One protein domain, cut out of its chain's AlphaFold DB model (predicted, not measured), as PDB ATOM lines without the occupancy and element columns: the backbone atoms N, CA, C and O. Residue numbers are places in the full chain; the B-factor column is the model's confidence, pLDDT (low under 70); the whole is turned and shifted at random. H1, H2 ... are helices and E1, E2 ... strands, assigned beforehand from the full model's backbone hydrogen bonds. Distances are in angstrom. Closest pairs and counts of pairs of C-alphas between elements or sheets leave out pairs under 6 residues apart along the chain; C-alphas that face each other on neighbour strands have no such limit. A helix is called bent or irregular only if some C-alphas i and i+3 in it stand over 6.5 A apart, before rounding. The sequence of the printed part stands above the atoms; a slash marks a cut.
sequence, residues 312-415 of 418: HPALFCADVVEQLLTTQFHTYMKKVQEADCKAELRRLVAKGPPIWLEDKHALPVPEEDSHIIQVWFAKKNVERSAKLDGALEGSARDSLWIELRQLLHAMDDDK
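This is residues 312 to 415 of the 418 residues of an uncharacterized protein of Bremia lactucae (UniProt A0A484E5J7). An elongated, mostly helical model has a small two-stranded hairpin, E1 and E2, at one end and three helical segments at the other: H1b, the second arm of the bent helix H1, then H2 and H3. H2 sits at the corner of a triangle and touches both H1b and H3, while its two partners stay apart from each other; the first arm, H1a, reaches back toward the strand hairpin. The printed part has 104 residues with three named helices and two named strands, in the order H1, H2, E1, E2, H3, and the sheet, E1 - E2, is antiparallel. It is only just loose, close to compact, with a radius of gyration of the C-alphas of 15.7 A and spans of 53 by 28 by 27 A.

Strands E1, residues 371 to 377, and E2, residues 382 to 385, form an antiparallel hairpin at 159 degrees between their directions. N 375 and O 384 are 2.8 A apart and N 377 and O 382 are 2.9 A apart, both within hydrogen-bond range. H1, residues 318 to 337, was assigned as one helix by its hydrogen bonds but is bent, with C-alphas 326 and 329 7.2 A apart; its arms, H1a, residues 318 to 326, and H1b, residues 329 to 337, stand at a steep tilt of 47 degrees. The closest C-alphas of H1a and E1 are those of Ala 318 and Phe 377, 6.0 A apart. H1b and H2, residues 342 to 351, form a helical hairpin and only just touch, with 3 pairs of C-alphas within 8 A, the closest being Val 336 and Leu 345 at 6.5 A. They run opposite ways at a shallow tilt of 33 degrees, only just short of steep. H3, residues 395 to 413, touches H2 with residues 401 to 408 alone; their closest C-alphas, of Val 349 and Leu 404, are 6.6 A apart. H2 and H3 run opposite ways at a shallow tilt of 26 degrees. H1b and H3 are apart. In H1b, H2 and H3 every O i to N i+4 pair is within hydrogen-bond range; in H1a 4 of 5 are.

E1 is 17.9 A long and E2 10.1 A, from first to last C-alpha. H1a, 12.9 A, begins at C-alpha 318 at (2.056, 34.232, -43.714), and H1b is 12.6 A. H2 is 14.3 A, and H3, 26.3 A, ends at C-alpha 413 at (30.497, 30.360, -8.342).

The C-alphas of Asn 381 and Lys 415, the two farthest apart, are 54.2 A apart. The printed part has no cut. The link from H2 to E1, residues 352 to 370, is long. Mean pLDDT of the printed part is 71.7; 37 residues are under 70, among them 360 to 374 and 411 to 415.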
ATOM      1  N   HIS A 312      11.741  24.206 -48.599       59.91
ATOM      2  CA  HIS A 312      10.963  23.453 -47.595       59.91
ATOM      3  C   HIS A 312       9.609  24.108 -47.201       59.91
ATOM      4  O   HIS A 312       9.441  25.317 -47.340       59.91
ATOM      5  N   PRO A 313       8.574  23.345 -46.766       56.94
ATOM      6  CA  PRO A 313       7.217  23.872 -46.539       56.94
ATOM      7  C   PRO A 313       6.935  24.379 -45.117       56.94
ATOM      8  O   PRO A 313       6.917  23.607 -44.165       56.94
ATOM      9  N   ALA A 314       6.554  25.656 -45.000       63.84
ATOM     10  CA  ALA A 314       5.998  26.211 -43.764       63.84
ATOM     11  C   ALA A 314       4.599  25.654 -43.469       63.84
ATOM     12  O   ALA A 314       3.745  25.600 -44.360       63.84
ATOM     13  N   LEU A 315       4.358  25.301 -42.203       65.56
ATOM     14  CA  LEU A 315       3.038  24.908 -41.699       65.56
ATOM     15  C   LEU A 315       2.260  26.091 -41.093       65.56
ATOM     16  O   LEU A 315       1.034  26.037 -41.013       65.56
ATOM     17  N   PHE A 316       2.944  27.180 -40.724       72.88
ATOM     18  CA  PHE A 316       2.307  28.441 -40.329       72.88
ATOM     19  C   PHE A 316       1.854  29.281 -41.532       72.88
ATOM     20  O   PHE A 316       2.417  29.221 -42.627       72.88
ATOM     21  N   CYS A 317       0.824  30.105 -41.316       70.12
ATOM     22  CA  CYS A 317       0.362  31.082 -42.297       70.12
ATOM     23  C   CYS A 317       1.289  32.310 -42.356       70.12
ATOM     24  O   CYS A 317       2.023  32.601 -41.413       70.12
ATOM     25  N   ALA A 318       1.218  33.054 -43.465       72.38
ATOM     26  CA  ALA A 318       2.056  34.232 -43.714       72.38
ATOM     27  C   ALA A 318       2.061  35.229 -42.543       72.38
ATOM     28  O   ALA A 318       3.120  35.685 -42.137       72.38
ATOM     29  N   ASP A 319       0.890  35.524 -41.980       74.50
ATOM     30  CA  ASP A 319       0.739  36.560 -40.957       74.50
ATOM     31  C   ASP A 319       1.372  36.150 -39.605       74.50
ATOM     32  O   ASP A 319       1.978  36.979 -38.934       74.50
ATOM     33  N   VAL A 320       1.343  34.855 -39.253       76.19
ATOM     34  CA  VAL A 320       2.071  34.307 -38.087       76.19
ATOM     35  C   VAL A 320       3.583  34.318 -38.320       76.19
ATOM     36  O   VAL A 320       4.343  34.622 -37.407       76.19
ATOM     37  N   VAL A 321       4.040  34.028 -39.539       76.56
ATOM     38  CA  VAL A 321       5.476  34.039 -39.862       76.56
ATOM     39  C   VAL A 321       6.037  35.470 -39.887       76.56
ATOM     40  O   VAL A 321       7.149  35.686 -39.411       76.56
ATOM     41  N   GLU A 322       5.266  36.465 -40.343       79.88
ATOM     42  CA  GLU A 322       5.629  37.887 -40.203       79.88
ATOM     43  C   GLU A 322       5.704  38.319 -38.725       79.88
ATOM     44  O   GLU A 322       6.624  39.047 -38.355       79.88
ATOM     45  N   GLN A 323       4.805  37.823 -37.864       81.81
ATOM     46  CA  GLN A 323       4.861  38.071 -36.418       81.81
ATOM     47  C   GLN A 323       6.058  37.377 -35.738       81.81
ATOM     48  O   GLN A 323       6.660  37.950 -34.832       81.81
ATOM     49  N   LEU A 324       6.435  36.161 -36.142       80.81
ATOM     50  CA  LEU A 324       7.582  35.463 -35.547       80.81
ATOM     51  C   LEU A 324       8.915  36.134 -35.900       80.81
ATOM     52  O   LEU A 324       9.768  36.260 -35.023       80.81
ATOM     53  N   LEU A 325       9.068  36.628 -37.137       81.06
ATOM     54  CA  LEU A 325      10.256  37.381 -37.559       81.06
ATOM     55  C   LEU A 325      10.511  38.622 -36.684       81.06
ATOM     56  O   LEU A 325      11.667  38.925 -36.403       81.06
ATOM     57  N   THR A 326       9.464  39.314 -36.221       81.62
ATOM     58  CA  THR A 326       9.602  40.490 -35.341       81.62
ATOM     59  C   THR A 326       9.666  40.133 -33.854       81.62
ATOM     60  O   THR A 326      10.378  40.781 -33.096       81.62
ATOM     61  N   THR A 327       8.951  39.100 -33.400       82.25
ATOM     62  CA  THR A 327       8.810  38.820 -31.957       82.25
ATOM     63  C   THR A 327       9.795  37.798 -31.388       82.25
ATOM     64  O   THR A 327      10.032  37.823 -30.180       82.25
ATOM     65  N   GLN A 328      10.395  36.910 -32.191       79.81
ATOM     66  CA  GLN A 328      11.208  35.804 -31.662       79.81
ATOM     67  C   GLN A 328      12.475  36.285 -30.928       79.81
ATOM     68  O   GLN A 328      12.740  35.810 -29.822       79.81
ATOM     69  N   PHE A 329      13.218  37.259 -31.470       80.56
ATOM     70  CA  PHE A 329      14.437  37.775 -30.823       80.56
ATOM     71  C   PHE A 329      14.125  38.528 -29.519       80.56
ATOM     72  O   PHE A 329      14.722  38.248 -28.479       80.56
ATOM     73  N   HIS A 330      13.118  39.407 -29.524       79.25
ATOM     74  CA  HIS A 330      12.666  40.096 -28.309       79.25
ATOM     75  C   HIS A 330      12.120  39.128 -27.247       79.25
ATOM     76  O   HIS A 330      12.356  39.331 -26.057       79.25
ATOM     77  N   THR A 331      11.458  38.040 -27.656       81.38
ATOM     78  CA  THR A 331      10.979  36.992 -26.736       81.38
ATOM     79  C   THR A 331      12.140  36.211 -26.116       81.38
ATOM     80  O   THR A 331      12.085  35.889 -24.931       81.38
ATOM     81  N   TYR A 332      13.211  35.944 -26.876       81.62
ATOM     82  CA  TYR A 332      14.446  35.359 -26.344       81.62
ATOM     83  C   TYR A 332      15.101  36.291 -25.316       81.62
ATOM     84  O   TYR A 332      15.345  35.867 -24.191       81.62
ATOM     85  N   MET A 333      15.306  37.571 -25.656       79.44
ATOM     86  CA  MET A 333      15.892  38.555 -24.733       79.44
ATOM     87  C   MET A 333      15.069  38.696 -23.447       79.44
ATOM     88  O   MET A 333      15.630  38.655 -22.354       79.44
ATOM     89  N   LYS A 334      13.738  38.765 -23.567       82.81
ATOM     90  CA  LYS A 334      12.827  38.813 -22.421       82.81
ATOM     91  C   LYS A 334      12.954  37.567 -21.532       82.81
ATOM     92  O   LYS A 334      13.117  37.705 -20.328       82.81
ATOM     93  N   LYS A 335      12.977  36.360 -22.114       79.88
ATOM     94  CA  LYS A 335      13.177  35.092 -21.377       79.88
ATOM     95  C   LYS A 335      14.550  34.947 -20.720       79.88
ATOM     96  O   LYS A 335      14.680  34.176 -19.778       79.88
ATOM     97  N   VAL A 336      15.569  35.639 -21.224       80.81
ATOM     98  CA  VAL A 336      16.905  35.685 -20.611       80.81
ATOM     99  C   VAL A 336      16.939  36.655 -19.421       80.81
ATOM    100  O   VAL A 336      17.640  36.390 -18.451       80.81
ATOM    101  N   GLN A 337      16.159  37.741 -19.468       79.19
ATOM    102  CA  GLN A 337      16.007  38.700 -18.364       79.19
ATOM    103  C   GLN A 337      15.073  38.184 -17.253       79.19
ATOM    104  O   GLN A 337      15.366  38.358 -16.075       79.19
ATOM    105  N   GLU A 338      13.977  37.513 -17.617       79.81
ATOM    106  CA  GLU A 338      12.977  36.914 -16.714       79.81
ATOM    107  C   GLU A 338      13.263  35.417 -16.443       79.81
ATOM    108  O   GLU A 338      12.359  34.585 -16.390       79.81
ATOM    109  N   ALA A 339      14.541  35.033 -16.348       76.00
ATOM    110  CA  ALA A 339      14.958  33.632 -16.249       76.00
ATOM    111  C   ALA A 339      14.826  33.064 -14.817       76.00
ATOM    112  O   ALA A 339      15.832  32.803 -14.154       76.00
ATOM    113  N   ASP A 340      13.593  32.803 -14.368       67.31
ATOM    114  CA  ASP A 340      13.244  32.315 -13.015       67.31
ATOM    115  C   ASP A 340      14.031  31.077 -12.531       67.31
ATOM    116  O   ASP A 340      14.108  30.815 -11.328       67.31
ATOM    117  N   CYS A 341      14.616  30.275 -13.433       75.38
ATOM    118  CA  CYS A 341      15.455  29.148 -13.034       75.38
ATOM    119  C   CYS A 341      16.729  28.960 -13.872       75.38
ATOM    120  O   CYS A 341      16.743  28.994 -15.106       75.38
ATOM    121  N   LYS A 342      17.815  28.611 -13.171       73.56
ATOM    122  CA  LYS A 342      19.142  28.320 -13.739       73.56
ATOM    123  C   LYS A 342      19.129  27.218 -14.811       73.56
ATOM    124  O   LYS A 342      19.965  27.219 -15.712       73.56
ATOM    125  N   ALA A 343      18.182  26.280 -14.737       76.56
ATOM    126  CA  ALA A 343      18.016  25.225 -15.736       76.56
ATOM    127  C   ALA A 343      17.433  25.741 -17.069       76.56
ATOM    128  O   ALA A 343      17.791  25.213 -18.121       76.56
ATOM    129  N   GLU A 344      16.578  26.771 -17.048       75.75
ATOM    130  CA  GLU A 344      16.094  27.438 -18.265       75.75
ATOM    131  C   GLU A 344      17.180  28.350 -18.844       75.75
ATOM    132  O   GLU A 344      17.491  28.219 -20.028       75.75
ATOM    133  N   LEU A 345      17.863  29.148 -18.010       75.56
ATOM    134  CA  LEU A 345      18.996  29.971 -18.453       75.56
ATOM    135  C   LEU A 345      20.081  29.124 -19.146       75.56
ATOM    136  O   LEU A 345      20.487  29.442 -20.261       75.56
ATOM    137  N   ARG A 346      20.481  27.984 -18.560       79.06
ATOM    138  CA  ARG A 346      21.421  27.032 -19.190       79.06
ATOM    139  C   ARG A 346      20.949  26.545 -20.564       79.06
ATOM    140  O   ARG A 346      21.764  26.441 -21.477       79.06
ATOM    141  N   ARG A 347      19.651  26.267 -20.742       78.50
ATOM    142  CA  ARG A 347      19.073  25.832 -22.031       78.50
ATOM    143  C   ARG A 347      19.047  26.958 -23.070       78.50
ATOM    144  O   ARG A 347      19.276  26.686 -24.247       78.50
ATOM    145  N   LEU A 348      18.795  28.198 -22.647       75.94
ATOM    146  CA  LEU A 348      18.828  29.382 -23.510       75.94
ATOM    147  C   LEU A 348      20.266  29.693 -23.958       75.94
ATOM    148  O   LEU A 348      20.530  29.763 -25.155       75.94
ATOM    149  N   VAL A 349      21.219  29.758 -23.024       78.12
ATOM    150  CA  VAL A 349      22.640  30.031 -23.315       78.12
ATOM    151  C   VAL A 349      23.286  28.925 -24.163       78.12
ATOM    152  O   VAL A 349      24.118  29.231 -25.017       78.12
ATOM    153  N   ALA A 350      22.872  27.661 -24.001       75.56
ATOM    154  CA  ALA A 350      23.333  26.547 -24.837       75.56
ATOM    155  C   ALA A 350      22.832  26.613 -26.294       75.56
ATOM    156  O   ALA A 350      23.544  26.173 -27.194       75.56
ATOM    157  N   LYS A 351      21.642  27.183 -26.541       70.25
ATOM    158  CA  LYS A 351      21.171  27.537 -27.896       70.25
ATOM    159  C   LYS A 351      21.874  28.788 -28.441       70.25
ATOM    160  O   LYS A 351      22.124  28.873 -29.641       70.25
ATOM    161  N   GLY A 352      22.200  29.730 -27.558       75.44
ATOM    162  CA  GLY A 352      22.760  31.035 -27.900       75.44
ATOM    163  C   GLY A 352      21.731  31.986 -28.534       75.44
ATOM    164  O   GLY A 352      20.596  31.587 -28.806       75.44
ATOM    165  N   PRO A 353      22.104  33.256 -28.786       76.88
ATOM    166  CA  PRO A 353      21.188  34.239 -29.361       76.88
ATOM    167  C   PRO A 353      20.767  33.838 -30.789       76.88
ATOM    168  O   PRO A 353      21.652  33.597 -31.622       76.88
ATOM    169  N   PRO A 354      19.462  33.760 -31.113       75.00
ATOM    170  CA  PRO A 354      19.006  33.372 -32.447       75.00
ATOM    171  C   PRO A 354      19.216  34.509 -33.461       75.00
ATOM    172  O   PRO A 354      18.828  35.647 -33.209       75.00
ATOM    173  N   ILE A 355      19.812  34.191 -34.617       73.31
ATOM    174  CA  ILE A 355      19.922  35.113 -35.770       73.31
ATOM    175  C   ILE A 355      18.753  34.897 -36.740       73.31
ATOM    176  O   ILE A 355      18.165  35.846 -37.257       73.31
ATOM    177  N   TRP A 356      18.432  33.625 -36.981       77.69
ATOM    178  CA  TRP A 356      17.494  33.154 -37.992       77.69
ATOM    179  C   TRP A 356      16.239  32.582 -37.337       77.69
ATOM    180  O   TRP A 356      16.291  32.076 -36.217       77.69
ATOM    181  N   LEU A 357      15.131  32.627 -38.069       77.56
ATOM    182  CA  LEU A 357      13.852  32.055 -37.668       77.56
ATOM    183  C   LEU A 357      13.934  30.523 -37.476       77.56
ATOM    184  O   LEU A 357      14.077  29.783 -38.449       77.56
ATOM    185  N   GLU A 358      13.790  30.049 -36.234       69.12
ATOM    186  CA  GLU A 358      13.719  28.620 -35.863       69.12
ATOM    187  C   GLU A 358      12.330  28.289 -35.286       69.12
ATOM    188  O   GLU A 358      11.911  28.902 -34.305       69.12
ATOM    189  N   ASP A 359      11.631  27.279 -35.822       72.50
ATOM    190  CA  ASP A 359      10.482  26.660 -35.142       72.50
ATOM    191  C   ASP A 359      10.422  25.147 -35.410       72.50
ATOM    192  O   ASP A 359      10.183  24.702 -36.532       72.50
ATOM    193  N   LYS A 360      10.597  24.343 -34.353       64.81
ATOM    194  CA  LYS A 360      10.681  22.874 -34.440       64.81
ATOM    195  C   LYS A 360       9.387  22.173 -34.866       64.81
ATOM    196  O   LYS A 360       9.437  20.997 -35.217       64.81
ATOM    197  N   HIS A 361       8.239  22.844 -34.797       59.88
ATOM    198  CA  HIS A 361       6.932  22.252 -35.079       59.88
ATOM    199  C   HIS A 361       6.342  22.715 -36.413       59.88
ATOM    200  O   HIS A 361       5.602  21.954 -37.034       59.88
ATOM    201  N   ALA A 362       6.662  23.931 -36.864       57.69
ATOM    202  CA  ALA A 362       6.059  24.544 -38.046       57.69
ATOM    203  C   ALA A 362       7.045  24.926 -39.161       57.69
ATOM    204  O   ALA A 362       6.604  25.191 -40.287       57.69
ATOM    205  N   LEU A 363       8.347  24.937 -38.867       66.06
ATOM    206  CA  LEU A 363       9.441  25.190 -39.806       66.06
ATOM    207  C   LEU A 363      10.507  24.078 -39.677       66.06
ATOM    208  O   LEU A 363      11.635  24.348 -39.265       66.06
ATOM    209  N   PRO A 364      10.151  22.808 -39.970       60.31
ATOM    210  CA  PRO A 364      11.041  21.669 -39.767       60.31
ATOM    211  C   PRO A 364      12.240  21.720 -40.723       60.31
ATOM    212  O   PRO A 364      12.125  21.400 -41.907       60.31
ATOM    213  N   VAL A 365      13.396  22.097 -40.183       60.22
ATOM    214  CA  VAL A 365      14.699  22.006 -40.851       60.22
ATOM    215  C   VAL A 365      15.185  20.545 -40.781       60.22
ATOM    216  O   VAL A 365      15.112  19.955 -39.699       60.22
ATOM    217  N   PRO A 366      15.640  19.924 -41.888       57.72
ATOM    218  CA  PRO A 366      16.273  18.601 -41.853       57.72
ATOM    219  C   PRO A 366      17.545  18.593 -40.996       57.72
ATOM    220  O   PRO A 366      18.230  19.604 -40.923       57.72
ATOM    221  N   GLU A 367      17.922  17.446 -40.428       53.97
ATOM    222  CA  GLU A 367      19.105  17.328 -39.545       53.97
ATOM    223  C   GLU A 367      20.453  17.624 -40.248       53.97
ATOM    224  O   GLU A 367      21.453  17.875 -39.580       53.97
ATOM    225  N   GLU A 368      20.465  17.650 -41.587       49.97
ATOM    226  CA  GLU A 368      21.602  18.034 -42.445       49.97
ATOM    227  C   GLU A 368      21.716  19.560 -42.677       49.97
ATOM    228  O   GLU A 368      22.768  20.052 -43.085       49.97
ATOM    229  N   ASP A 369      20.635  20.320 -42.460       56.12
ATOM    230  CA  ASP A 369      20.595  21.775 -42.640       56.12
ATOM    231  C   ASP A 369      20.668  22.490 -41.282       56.12
ATOM    232  O   ASP A 369      20.107  22.065 -40.276       56.12
ATOM    233  N   SER A 370      21.355  23.629 -41.255       57.34
ATOM    234  CA  SER A 370      21.652  24.370 -40.025       57.34
ATOM    235  C   SER A 370      20.660  25.498 -39.729       57.34
ATOM    236  O   SER A 370      20.287  25.704 -38.576       57.34
ATOM    237  N   HIS A 371      20.243  26.251 -40.754       67.50
ATOM    238  CA  HIS A 371      19.450  27.475 -40.604       67.50
ATOM    239  C   HIS A 371      18.600  27.748 -41.856       67.50
ATOM    240  O   HIS A 371      18.969  27.365 -42.969       67.50
ATOM    241  N   ILE A 372      17.487  28.469 -41.688       68.25
ATOM    242  CA  ILE A 372      16.678  29.007 -42.794       68.25
ATOM    243  C   ILE A 372      17.305  30.331 -43.256       68.25
ATOM    244  O   ILE A 372      17.620  31.174 -42.421       68.25
ATOM    245  N   ILE A 373      17.473  30.530 -44.569       58.09
ATOM    246  CA  ILE A 373      18.049  31.761 -45.151       58.09
ATOM    247  C   ILE A 373      16.949  32.744 -45.564       58.09
ATOM    248  O   ILE A 373      17.031  33.945 -45.293       58.09
ATOM    249  N   GLN A 374      15.916  32.236 -46.246       66.31
ATOM    250  CA  GLN A 374      14.904  33.050 -46.921       66.31
ATOM    251  C   GLN A 374      13.494  32.499 -46.721       66.31
ATOM    252  O   GLN A 374      13.239  31.315 -46.930       66.31
ATOM    253  N   VAL A 375      12.550  33.386 -46.411       72.12
ATOM    254  CA  VAL A 375      11.118  33.099 -46.303       72.12
ATOM    255  C   VAL A 375      10.374  33.765 -47.459       72.12
ATOM    256  O   VAL A 375      10.442  34.979 -47.646       72.12
ATOM    257  N   TRP A 376       9.612  32.980 -48.224       67.94
ATOM    258  CA  TRP A 376       8.776  33.491 -49.313       67.94
ATOM    259  C   TRP A 376       7.303  33.609 -48.909       67.94
ATOM    260  O   TRP A 376       6.646  32.625 -48.558       67.94
ATOM    261  N   PHE A 377       6.756  34.819 -49.022       70.94
ATOM    262  CA  PHE A 377       5.389  35.133 -48.623       70.94
ATOM    263  C   PHE A 377       4.412  35.031 -49.797       70.94
ATOM    264  O   PHE A 377       4.156  36.007 -50.503       70.94
ATOM    265  N   ALA A 378       3.783  33.862 -49.955       55.75
ATOM    266  CA  ALA A 378       2.821  33.563 -51.027       55.75
ATOM    267  C   ALA A 378       1.661  34.576 -51.174       55.75
ATOM    268  O   ALA A 378       1.124  34.740 -52.265       55.75
ATOM    269  N   LYS A 379       1.285  35.261 -50.081       57.59
ATOM    270  CA  LYS A 379       0.237  36.302 -50.014       57.59
ATOM    271  C   LYS A 379       0.647  37.624 -50.683       57.59
ATOM    272  O   LYS A 379      -0.217  38.370 -51.126       57.59
ATOM    273  N   LYS A 380       1.952  37.915 -50.730       57.88
ATOM    274  CA  LYS A 380       2.540  39.168 -51.242       57.88
ATOM    275  C   LYS A 380       3.455  38.943 -52.460       57.88
ATOM    276  O   LYS A 380       3.797  39.900 -53.139       57.88
ATOM    277  N   ASN A 381       3.838  37.691 -52.739       56.25
ATOM    278  CA  ASN A 381       4.872  37.294 -53.704       56.25
ATOM    279  C   ASN A 381       6.206  38.039 -53.468       56.25
ATOM    280  O   ASN A 381       6.836  38.530 -54.400       56.25
ATOM    281  N   VAL A 382       6.616  38.132 -52.200       65.31
ATOM    282  CA  VAL A 382       7.864  38.782 -51.772       65.31
ATOM    283  C   VAL A 382       8.745  37.761 -51.060       65.31
ATOM    284  O   VAL A 382       8.271  37.014 -50.203       65.31
ATOM    285  N   GLU A 383      10.022  37.750 -51.423       72.62
ATOM    286  CA  GLU A 383      11.093  37.044 -50.721       72.62
ATOM    287  C   GLU A 383      11.622  37.970 -49.613       72.62
ATOM    288  O   GLU A 383      11.841  39.164 -49.827       72.62
ATOM    289  N   ARG A 384      11.754  37.444 -48.397       68.81
ATOM    290  CA  ARG A 384      12.310  38.133 -47.227       68.81
ATOM    291  C   ARG A 384      13.444  37.280 -46.675       68.81
ATOM    292  O   ARG A 384      13.344  36.057 -46.668       68.81
ATOM    293  N   SER A 385      14.486  37.918 -46.153       72.25
ATOM    294  CA  SER A 385      15.457  37.209 -45.319       72.25
ATOM    295  C   SER A 385      14.753  36.602 -44.099       72.25
ATOM    296  O   SER A 385      13.824  37.202 -43.558       72.25
ATOM    297  N   ALA A 386      15.195  35.421 -43.670       72.62
ATOM    298  CA  ALA A 386      14.737  34.757 -42.451       72.62
ATOM    299  C   ALA A 386      15.385  35.325 -41.170       72.62
ATOM    300  O   ALA A 386      15.168  34.785 -40.084       72.62
ATOM    301  N   LYS A 387      16.205  36.379 -41.297       79.56
ATOM    302  CA  LYS A 387      16.816  37.104 -40.181       79.56
ATOM    303  C   LYS A 387      15.736  37.724 -39.292       79.56
ATOM    304  O   LYS A 387      14.807  38.356 -39.796       79.56
ATOM    305  N   LEU A 388      15.879  37.548 -37.981       77.88
ATOM    306  CA  LEU A 388      14.973  38.126 -36.991       77.88
ATOM    307  C   LEU A 388      15.212  39.632 -36.827       77.88
ATOM    308  O   LEU A 388      16.340  40.117 -36.948       77.88
ATOM    309  N   ASP A 389      14.149  40.369 -36.513       71.25
ATOM    310  CA  ASP A 389      14.252  41.794 -36.211       71.25
ATOM    311  C   ASP A 389      15.071  42.016 -34.925       71.25
ATOM    312  O   ASP A 389      14.979  41.247 -33.966       71.25
ATOM    313  N   GLY A 390      15.940  43.026 -34.934       66.19
ATOM    314  CA  GLY A 390      16.906  43.284 -33.859       66.19
ATOM    315  C   GLY A 390      18.058  42.270 -33.692       66.19
ATOM    316  O   GLY A 390      18.883  42.467 -32.802       66.19
ATOM    317  N   ALA A 391      18.164  41.216 -34.514       73.12
ATOM    318  CA  ALA A 391      19.208  40.197 -34.356       73.12
ATOM    319  C   ALA A 391      20.639  40.738 -34.552       73.12
ATOM    320  O   ALA A 391      20.983  41.276 -35.610       73.12
ATOM    321  N   LEU A 392      21.489  40.515 -33.543       72.56
ATOM    322  CA  LEU A 392      22.917  40.846 -33.567       72.56
ATOM    323  C   LEU A 392      23.723  39.844 -34.412       72.56
ATOM    324  O   LEU A 392      23.470  38.638 -34.390       72.56
ATOM    325  N   GLU A 393      24.749  40.345 -35.100       69.44
ATOM    326  CA  GLU A 393      25.652  39.574 -35.963       69.44
ATOM    327  C   GLU A 393      27.121  39.831 -35.606       69.44
ATOM    328  O   GLU A 393      27.473  40.887 -35.073       69.44
ATOM    329  N   GLY A 394      27.984  38.858 -35.919       69.88
ATOM    330  CA  GLY A 394      29.425  38.937 -35.674       69.88
ATOM    331  C   GLY A 394      29.772  39.218 -34.210       69.88
ATOM    332  O   GLY A 394      29.107  38.730 -33.294       69.88
ATOM    333  N   SER A 395      30.783  40.063 -33.999       66.56
ATOM    334  CA  SER A 395      31.328  40.382 -32.676       66.56
ATOM    335  C   SER A 395      30.286  40.861 -31.661       66.56
ATOM    336  O   SER A 395      30.413  40.536 -30.488       66.56
ATOM    337  N   ALA A 396      29.227  41.562 -32.080       71.56
ATOM    338  CA  ALA A 396      28.162  41.997 -31.170       71.56
ATOM    339  C   ALA A 396      27.351  40.818 -30.596       71.56
ATOM    340  O   ALA A 396      26.934  40.854 -29.438       71.56
ATOM    341  N   ARG A 397      27.151  39.748 -31.382       78.50
ATOM    342  CA  ARG A 397      26.529  38.504 -30.905       78.50
ATOM    343  C   ARG A 397      27.473  37.732 -29.993       78.50
ATOM    344  O   ARG A 397      27.023  37.190 -28.986       78.50
ATOM    345  N   ASP A 398      28.754  37.685 -30.343       72.19
ATOM    346  CA  ASP A 398      29.758  36.946 -29.580       72.19
ATOM    347  C   ASP A 398      30.020  37.604 -28.215       72.19
ATOM    348  O   ASP A 398      30.042  36.896 -27.211       72.19
ATOM    349  N   SER A 399      30.089  38.941 -28.142       78.81
ATOM    350  CA  SER A 399      30.118  39.699 -26.880       78.81
ATOM    351  C   SER A 399      28.916  39.369 -25.994       78.81
ATOM    352  O   SER A 399      29.111  38.900 -24.876       78.81
ATOM    353  N   LEU A 400      27.686  39.486 -26.512       76.31
ATOM    354  CA  LEU A 400      26.476  39.136 -25.756       76.31
ATOM    355  C   LEU A 400      26.486  37.663 -25.303       76.31
ATOM    356  O   LEU A 400      26.048  37.338 -24.204       76.31
ATOM    357  N   TRP A 401      26.987  36.738 -26.127       77.75
ATOM    358  CA  TRP A 401      27.047  35.322 -25.754       77.75
ATOM    359  C   TRP A 401      28.130  35.031 -24.705       77.75
ATOM    360  O   TRP A 401      27.933  34.147 -23.871       77.75
ATOM    361  N   ILE A 402      29.236  35.779 -24.706       80.31
ATOM    362  CA  ILE A 402      30.267  35.748 -23.660       80.31
ATOM    363  C   ILE A 402      29.706  36.317 -22.351       80.31
ATOM    364  O   ILE A 402      29.807  35.645 -21.329       80.31
ATOM    365  N   GLU A 403      29.040  37.472 -22.382       80.62
ATOM    366  CA  GLU A 403      28.374  38.083 -21.220       80.62
ATOM    367  C   GLU A 403      27.351  37.124 -20.587       80.62
ATOM    368  O   GLU A 403      27.366  36.896 -19.378       80.62
ATOM    369  N   LEU A 404      26.515  36.468 -21.398       78.88
ATOM    370  CA  LEU A 404      25.539  35.486 -20.910       78.88
ATOM    371  C   LEU A 404      26.179  34.196 -20.365       78.88
ATOM    372  O   LEU A 404      25.606  33.551 -19.485       78.88
ATOM    373  N   ARG A 405      27.367  33.814 -20.851       80.19
ATOM    374  CA  ARG A 405      28.161  32.710 -20.279       80.19
ATOM    375  C   ARG A 405      28.837  33.118 -18.968       80.19
ATOM    376  O   ARG A 405      28.890  32.298 -18.059       80.19
ATOM    377  N   GLN A 406      29.305  34.360 -18.851       81.62
ATOM    378  CA  GLN A 406      29.885  34.920 -17.624       81.62
ATOM    379  C   GLN A 406      28.831  35.072 -16.522       81.62
ATOM    380  O   GLN A 406      29.076  34.657 -15.395       81.62
ATOM    381  N   LEU A 407      27.633  35.567 -16.855       78.25
ATOM    382  CA  LEU A 407      26.495  35.638 -15.933       78.25
ATOM    383  C   LEU A 407      26.118  34.242 -15.416       78.25
ATOM    384  O   LEU A 407      25.926  34.050 -14.217       78.25
ATOM    385  N   LEU A 408      26.081  33.241 -16.303       76.56
ATOM    386  CA  LEU A 408      25.854  31.851 -15.908       76.56
ATOM    387  C   LEU A 408      26.975  31.298 -15.003       76.56
ATOM    388  O   LEU A 408      26.661  30.554 -14.075       76.56
ATOM    389  N   HIS A 409      28.239  31.659 -15.258       76.25
ATOM    390  CA  HIS A 409      29.389  31.243 -14.447       76.25
ATOM    391  C   HIS A 409      29.330  31.843 -13.038       76.25
ATOM    392  O   HIS A 409      29.410  31.091 -12.076       76.25
ATOM    393  N   ALA A 410      29.059  33.145 -12.906       75.06
ATOM    394  CA  ALA A 410      28.897  33.798 -11.604       75.06
ATOM    395  C   ALA A 410      27.795  33.126 -10.761       75.06
ATOM    396  O   ALA A 410      27.999  32.814  -9.593       75.06
ATOM    397  N   MET A 411      26.661  32.774 -11.384       69.50
ATOM    398  CA  MET A 411      25.600  32.008 -10.715       69.50
ATOM    399  C   MET A 411      26.015  30.575 -10.321       69.50
ATOM    400  O   MET A 411      25.285  29.928  -9.562       69.50
ATOM    401  N   ASP A 412      27.071  30.004 -10.917       69.00
ATOM    402  CA  ASP A 412      27.727  28.747 -10.516       69.00
ATOM    403  C   ASP A 412      28.728  28.961  -9.371       69.00
ATOM    404  O   ASP A 412      28.623  28.233  -8.385       69.00
ATOM    405  N   ASP A 413      29.565  29.998  -9.423       63.47
ATOM    406  CA  ASP A 413      30.497  30.360  -8.342       63.47
ATOM    407  C   ASP A 413      29.759  30.644  -7.013       63.47
ATOM    408  O   ASP A 413      30.144  30.126  -5.962       63.47
ATOM    409  N   ASP A 414      28.620  31.351  -7.068       58.84
ATOM    410  CA  ASP A 414      27.714  31.623  -5.932       58.84
ATOM    411  C   ASP A 414      27.202  30.354  -5.206       58.84
ATOM    412  O   ASP A 414      26.568  30.449  -4.154       58.84
ATOM    413  N   LYS A 415      27.428  29.153  -5.764       53.38
ATOM    414  CA  LYS A 415      27.022  27.863  -5.182       53.38
ATOM    415  C   LYS A 415      28.161  27.000  -4.645       53.38
ATOM    416  O   LYS A 415      27.866  25.963  -4.061       53.38
TER     417      LYS A 415